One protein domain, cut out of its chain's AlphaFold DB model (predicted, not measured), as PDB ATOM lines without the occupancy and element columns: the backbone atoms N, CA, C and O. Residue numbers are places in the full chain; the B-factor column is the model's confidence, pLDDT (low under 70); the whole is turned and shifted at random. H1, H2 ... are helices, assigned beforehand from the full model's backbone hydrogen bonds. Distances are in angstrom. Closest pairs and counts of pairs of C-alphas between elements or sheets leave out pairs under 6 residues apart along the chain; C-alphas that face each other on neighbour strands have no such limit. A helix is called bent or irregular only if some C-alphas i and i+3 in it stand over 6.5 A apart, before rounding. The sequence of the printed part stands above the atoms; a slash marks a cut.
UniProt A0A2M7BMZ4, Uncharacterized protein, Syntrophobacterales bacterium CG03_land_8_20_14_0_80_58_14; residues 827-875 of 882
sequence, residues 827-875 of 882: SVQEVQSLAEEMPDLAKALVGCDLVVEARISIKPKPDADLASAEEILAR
ATOM      1  N   SER A 827     190.148 152.973 215.233       74.44
ATOM      2  CA  SER A 827     191.410 153.602 214.850       74.44
ATOM      3  C   SER A 827     192.600 152.910 215.528       74.44
ATOM      4  O   SER A 827     192.440 152.144 216.476       74.44
ATOM      5  N   VAL A 828     193.823 153.189 215.065       72.69
ATOM      6  CA  VAL A 828     195.049 152.560 215.604       72.69
ATOM      7  C   VAL A 828     195.224 152.833 217.106       72.69
ATOM      8  O   VAL A 828     195.652 151.948 217.838       72.69
ATOM      9  N   GLN A 829     194.838 154.025 217.575       69.75
ATOM     10  CA  GLN A 829     194.879 154.379 218.998       69.75
ATOM     11  C   GLN A 829     193.845 153.587 219.814       69.75
ATOM     12  O   GLN A 829     194.163 153.095 220.889       69.75
ATOM     13  N   GLU A 830     192.641 153.377 219.279       73.75
ATOM     14  CA  GLU A 830     191.579 152.625 219.964       73.75
ATOM     15  C   GLU A 830     191.859 151.114 220.014       73.75
ATOM     16  O   GLU A 830     191.420 150.443 220.944       73.75
ATOM     17  N   VAL A 831     192.629 150.565 219.064       78.19
ATOM     18  CA  VAL A 831     193.126 149.175 219.131       78.19
ATOM     19  C   VAL A 831     194.149 149.012 220.258       78.19
ATOM     20  O   VAL A 831     194.139 147.994 220.948       78.19
ATOM     21  N   GLN A 832     195.008 150.012 220.472       76.69
ATOM     22  CA  GLN A 832     195.939 150.014 221.599       76.69
ATOM     23  C   GLN A 832     195.188 150.118 222.933       76.69
ATOM     24  O   GLN A 832     195.463 149.338 223.840       76.69
ATOM     25  N   SER A 833     194.179 150.987 223.023       76.56
ATOM     26  CA  SER A 833     193.312 151.052 224.206       76.56
ATOM     27  C   SER A 833     192.536 149.751 224.445       76.56
ATOM     28  O   SER A 833     192.410 149.322 225.586       76.56
ATOM     29  N   LEU A 834     192.075 149.059 223.393       77.81
ATOM     30  CA  LEU A 834     191.463 147.737 223.539       77.81
ATOM     31  C   LEU A 834     192.461 146.739 224.143       77.81
ATOM     32  O   LEU A 834     192.094 146.009 225.053       77.81
ATOM     33  N   ALA A 835     193.715 146.728 223.678       78.81
ATOM     34  CA  ALA A 835     194.753 145.837 224.198       78.81
ATOM     35  C   ALA A 835     195.084 146.090 225.682       78.81
ATOM     36  O   ALA A 835     195.361 145.136 226.408       78.81
ATOM     37  N   GLU A 836     195.029 147.346 226.134       82.94
ATOM     38  CA  GLU A 836     195.227 147.729 227.540       82.94
ATOM     39  C   GLU A 836     194.056 147.288 228.436       82.94
ATOM     40  O   GLU A 836     194.286 146.825 229.552       82.94
ATOM     41  N   GLU A 837     192.821 147.339 227.928       80.88
ATOM     42  CA  GLU A 837     191.591 146.966 228.652       80.88
ATOM     43  C   GLU A 837     191.225 145.467 228.517       80.88
ATOM     44  O   GLU A 837     190.365 144.950 229.238       80.88
ATOM     45  N   MET A 838     191.893 144.720 227.622       79.88
ATOM     46  CA  MET A 838     191.686 143.275 227.416       79.88
ATOM     47  C   MET A 838     191.786 142.429 228.701       79.88
ATOM     48  O   MET A 838     190.987 141.499 228.841       79.88
ATOM     49  N   PRO A 839     192.720 142.679 229.643       78.94
ATOM     50  CA  PRO A 839     192.807 141.909 230.883       78.94
ATOM     51  C   PRO A 839     191.572 142.074 231.774       78.94
ATOM     52  O   PRO A 839     191.126 141.105 232.391       78.94
ATOM     53  N   ASP A 840     190.997 143.275 231.832       79.44
ATOM     54  CA  ASP A 840     189.808 143.548 232.639       79.44
ATOM     55  C   ASP A 840     188.531 143.058 231.940       79.44
ATOM     56  O   ASP A 840     187.642 142.510 232.599       79.44
ATOM     57  N   LEU A 841     188.495 143.088 230.602       76.06
ATOM     58  CA  LEU A 841     187.467 142.415 229.801       76.06
ATOM     59  C   LEU A 841     187.504 140.884 229.983       76.06
ATOM     60  O   LEU A 841     186.459 140.254 230.146       76.06
ATOM     61  N   ALA A 842     188.696 140.281 230.021       74.81
ATOM     62  CA  ALA A 842     188.869 138.850 230.269       74.81
ATOM     63  C   ALA A 842     188.447 138.453 231.697       74.81
ATOM     64  O   ALA A 842     187.842 137.398 231.876       74.81
ATOM     65  N   LYS A 843     188.689 139.308 232.705       80.69
ATOM     66  CA  LYS A 843     188.169 139.120 234.075       80.69
ATOM     67  C   LYS A 843     186.643 139.222 234.146       80.69
ATOM     68  O   LYS A 843     186.020 138.480 234.899       80.69
ATOM     69  N   ALA A 844     186.036 140.131 233.384       74.00
ATOM     70  CA  ALA A 844     184.583 140.290 233.343       74.00
ATOM     71  C   ALA A 844     183.872 139.117 232.640       74.00
ATOM     72  O   ALA A 844     182.703 138.851 232.916       74.00
ATOM     73  N   LEU A 845     184.580 138.401 231.758       74.12
ATOM     74  CA  LEU A 845     184.075 137.277 230.960       74.12
ATOM     75  C   LEU A 845     184.600 135.908 231.438       74.12
ATOM     76  O   LEU A 845     184.622 134.944 230.671       74.12
ATOM     77  N   VAL A 846     185.014 135.799 232.706       67.56
ATOM     78  CA  VAL A 846     185.501 134.541 233.299       67.56
ATOM     79  C   VAL A 846     184.442 133.441 233.175       67.56
ATOM     80  O   VAL A 846     183.318 133.582 233.653       67.56
ATOM     81  N   GLY A 847     184.821 132.327 232.544       67.75
ATOM     82  CA  GLY A 847     183.933 131.197 232.244       67.75
ATOM     83  C   GLY A 847     183.377 131.184 230.814       67.75
ATOM     84  O   GLY A 847     182.765 130.193 230.421       67.75
ATOM     85  N   CYS A 848     183.616 132.233 230.019       66.31
ATOM     86  CA  CYS A 848     183.306 132.277 228.590       66.31
ATOM     87  C   CYS A 848     184.572 132.071 227.738       66.31
ATOM     88  O   CYS A 848     185.638 132.591 228.055       66.31
ATOM     89  N   ASP A 849     184.443 131.338 226.629       68.94
ATOM     90  CA  ASP A 849     185.510 131.163 225.637       68.94
ATOM     91  C   ASP A 849     185.603 132.420 224.750       68.94
ATOM     92  O   ASP A 849     184.818 132.603 223.813       68.94
ATOM     93  N   LEU A 850     186.497 133.343 225.122       69.94
ATOM     94  CA  LEU A 850     186.663 134.642 224.470       69.94
ATOM     95  C   LEU A 850     187.473 134.502 223.176       69.94
ATOM     96  O   LEU A 850     188.674 134.242 223.206       69.94
ATOM     97  N   VAL A 851     186.829 134.758 222.038       71.38
ATOM     98  CA  VAL A 851     187.477 134.799 220.719       71.38
ATOM     99  C   VAL A 851     187.368 136.209 220.149       71.38
ATOM    100  O   VAL A 851     186.270 136.749 220.028       71.38
ATOM    101  N   VAL A 852     188.510 136.798 219.784       70.44
ATOM    102  CA  VAL A 852     188.586 138.117 219.139       70.44
ATOM    103  C   VAL A 852     188.887 137.929 217.655       70.44
ATOM    104  O   VAL A 852     189.938 137.407 217.286       70.44
ATOM    105  N   GLU A 853     187.968 138.367 216.798       68.56
ATOM    106  CA  GLU A 853     188.150 138.371 215.346       68.56
ATOM    107  C   GLU A 853     188.624 139.753 214.882       68.56
ATOM    108  O   GLU A 853     187.967 140.764 215.132       68.56
ATOM    109  N   ALA A 854     189.767 139.808 214.195       70.69
ATOM    110  CA  ALA A 854     190.355 141.050 213.701       70.69
ATOM    111  C   ALA A 854     190.425 141.056 212.167       70.69
ATOM    112  O   ALA A 854     190.900 140.103 211.549       70.69
ATOM    113  N   ARG A 855     189.990 142.159 211.544       70.69
ATOM    114  CA  ARG A 855     190.131 142.413 210.102       70.69
ATOM    115  C   ARG A 855     190.711 143.806 209.885       70.69
ATOM    116  O   ARG A 855     190.147 144.788 210.361       70.69
ATOM    117  N   ILE A 856     191.802 143.895 209.129       69.81
ATOM    118  CA  ILE A 856     192.425 145.168 208.759       69.81
ATOM    119  C   ILE A 856     191.890 145.574 207.388       69.81
ATOM    120  O   ILE A 856     191.967 144.809 206.432       69.81
ATOM    121  N   SER A 857     191.317 146.773 207.297       65.06
ATOM    122  CA  SER A 857     190.836 147.346 206.041       65.06
ATOM    123  C   SER A 857     191.668 148.572 205.709       65.06
ATOM    124  O   SER A 857     191.760 149.505 206.505       65.06
ATOM    125  N   ILE A 858     192.269 148.563 204.524       73.31
ATOM    126  CA  ILE A 858     193.055 149.673 203.996       73.31
ATOM    127  C   ILE A 858     192.407 150.201 202.718       73.31
ATOM    128  O   ILE A 858     191.764 149.461 201.977       73.31
ATOM    129  N   LYS A 859     192.585 151.496 202.450       67.88
ATOM    130  CA  LYS A 859     192.264 152.099 201.153       67.88
ATOM    131  C   LYS A 859     193.588 152.400 200.441       67.88
ATOM    132  O   LYS A 859     194.160 153.462 200.692       67.88
ATOM    133  N   PRO A 860     194.126 151.459 199.644       63.84
ATOM    134  CA  PRO A 860     195.450 151.615 199.057       63.84
ATOM    135  C   PRO A 860     195.459 152.732 198.004       63.84
ATOM    136  O   PRO A 860     194.471 152.964 197.304       63.84
ATOM    137  N   LYS A 861     196.590 153.439 197.902       63.12
ATOM    138  CA  LYS A 861     196.919 154.253 196.721       63.12
ATOM    139  C   LYS A 861     197.317 153.301 195.578       63.12
ATOM    140  O   LYS A 861     197.797 152.213 195.885       63.12
ATOM    141  N   PRO A 862     197.145 153.686 194.300       58.81
ATOM    142  CA  PRO A 862     197.314 152.775 193.161       58.81
ATOM    143  C   PRO A 862     198.684 152.072 193.059       58.81
ATOM    144  O   PRO A 862     198.728 150.999 192.474       58.81
ATOM    145  N   ASP A 863     199.743 152.593 193.696       57.72
ATOM    146  CA  ASP A 863     201.109 152.033 193.654       57.72
ATOM    147  C   ASP A 863     201.680 151.656 195.044       57.72
ATOM    148  O   ASP A 863     202.885 151.742 195.278       57.72
ATOM    149  N   ALA A 864     200.836 151.319 196.027       56.09
ATOM    150  CA  ALA A 864     201.310 150.978 197.374       56.09
ATOM    151  C   ALA A 864     201.797 149.518 197.471       56.09
ATOM    152  O   ALA A 864     200.997 148.595 197.327       56.09
ATOM    153  N   ASP A 865     203.082 149.316 197.778       69.19
ATOM    154  CA  ASP A 865     203.652 148.003 198.107       69.19
ATOM    155  C   ASP A 865     203.245 147.573 199.530       69.19
ATOM    156  O   ASP A 865     203.498 148.278 200.510       69.19
ATOM    157  N   LEU A 866     202.577 146.420 199.633       74.19
ATOM    158  CA  LEU A 866     202.052 145.852 200.879       74.19
ATOM    159  C   LEU A 866     202.904 144.692 201.416       74.19
ATOM    160  O   LEU A 866     202.598 144.180 202.492       74.19
ATOM    161  N   ALA A 867     203.996 144.314 200.741       76.19
ATOM    162  CA  ALA A 867     204.822 143.167 201.122       76.19
ATOM    163  C   ALA A 867     205.390 143.290 202.548       76.19
ATOM    164  O   ALA A 867     205.346 142.347 203.336       76.19
ATOM    165  N   SER A 868     205.839 144.492 202.930       73.31
ATOM    166  CA  SER A 868     206.314 144.762 204.297       73.31
ATOM    167  C   SER A 868     205.204 144.618 205.346       73.31
ATOM    168  O   SER A 868     205.463 144.229 206.484       73.31
ATOM    169  N   ALA A 869     203.956 144.926 204.980       70.25
ATOM    170  CA  ALA A 869     202.813 144.807 205.877       70.25
ATOM    171  C   ALA A 869     202.370 143.339 206.026       70.25
ATOM    172  O   ALA A 869     202.055 142.913 207.134       70.25
ATOM    173  N   GLU A 870     202.432 142.538 204.957       78.56
ATOM    174  CA  GLU A 870     202.194 141.089 205.009       78.56
ATOM    175  C   GLU A 870     203.237 140.350 205.858       78.56
ATOM    176  O   GLU A 870     202.879 139.457 206.625       78.56
ATOM    177  N   GLU A 871     204.510 140.752 205.808       77.75
ATOM    178  CA  GLU A 871     205.567 140.170 206.649       77.75
ATOM    179  C   GLU A 871     205.357 140.476 208.145       77.75
ATOM    180  O   GLU A 871     205.639 139.653 209.023       77.75
ATOM    181  N   ILE A 872     204.815 141.656 208.466       74.25
ATOM    182  CA  ILE A 872     204.411 142.005 209.835       74.25
ATOM    183  C   ILE A 872     203.219 141.146 210.283       74.25
ATOM    184  O   ILE A 872     203.249 140.611 211.391       74.25
ATOM    185  N   LEU A 873     202.199 140.962 209.437       73.38
ATOM    186  CA  LEU A 873     201.024 140.146 209.773       73.38
ATOM    187  C   LEU A 873     201.369 138.659 209.928       73.38
ATOM    188  O   LEU A 873     200.913 138.014 210.877       73.38
ATOM    189  N   ALA A 874     202.261 138.141 209.082       72.25
ATOM    190  CA  ALA A 874     202.733 136.762 209.133       72.25
ATOM    191  C   ALA A 874     203.507 136.430 210.423       72.25
ATOM    192  O   ALA A 874     203.460 135.284 210.879       72.25
ATOM    193  N   ARG A 875     204.176 137.416 211.046       78.19
ATOM    194  CA  ARG A 875     204.812 137.260 212.370       78.19
ATOM    195  C   ARG A 875     203.802 137.066 213.501       78.19
ATOM    196  O   ARG A 875     204.149 136.452 214.506       78.19
TER     197      ARG A 875
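Overview. This is residues 827 to 875 of the 882 residues of an uncharacterized protein of Syntrophobacterales bacterium CG03_land_8_20_14_0_80_58_14 (UniProt A0A2M7BMZ4). What shape does the backbone make? It is an open, S-like path: H1 runs toward one end of a rod, the long link turns there and goes back along the rod's length to the other end, and H2 folds back from that end. The two helices have no contact with each other. What is it made of? The printed part has 49 residues with two named helices, H1 then H2, and no named strand, and the class is all helix. How large is it? It is extended, with a radius of gyration of the C-alphas of 15.3 A and spans of 46 by 21 by 15 A.

Arrangement. How does H1 stand to H2? H1, residues 828 to 844, and H2, residues 867 to 875, are apart, with no C-alpha of the one within 8 A of the other. What stands free? Residues 827 to 840, 843 to 849 and 851 to 875 stand free. How well formed are the helix backbones? In H2 every O i to N i+4 pair is within hydrogen-bond range; in H1, 11 of 13 are.

Along the chain. Where does H1 lie? It begins at C-alpha 828 at (195.049, 152.560, 215.604) and is 24.0 A long. Is it straight? It has a kink of 49 degrees near residue 837 and is irregular: C-alphas 836 and 839 are 7.1 A apart. Where does H2 end? It is 12.7 A long and ends at C-alpha 875 at (204.812, 137.260, 212.370).

Size, cuts and confidence. Which C-alphas are the two farthest apart? Those of Gly 847 and Asp 863, at 47.1 A. Is there a cut or a long link? The printed part has no cut, and the link from H1 to H2, residues 845 to 866, is long. Where is confidence low? The mean pLDDT of the printed part is 72.4, and 16 residues are under 70, among them 846 to 850 and 859 to 865.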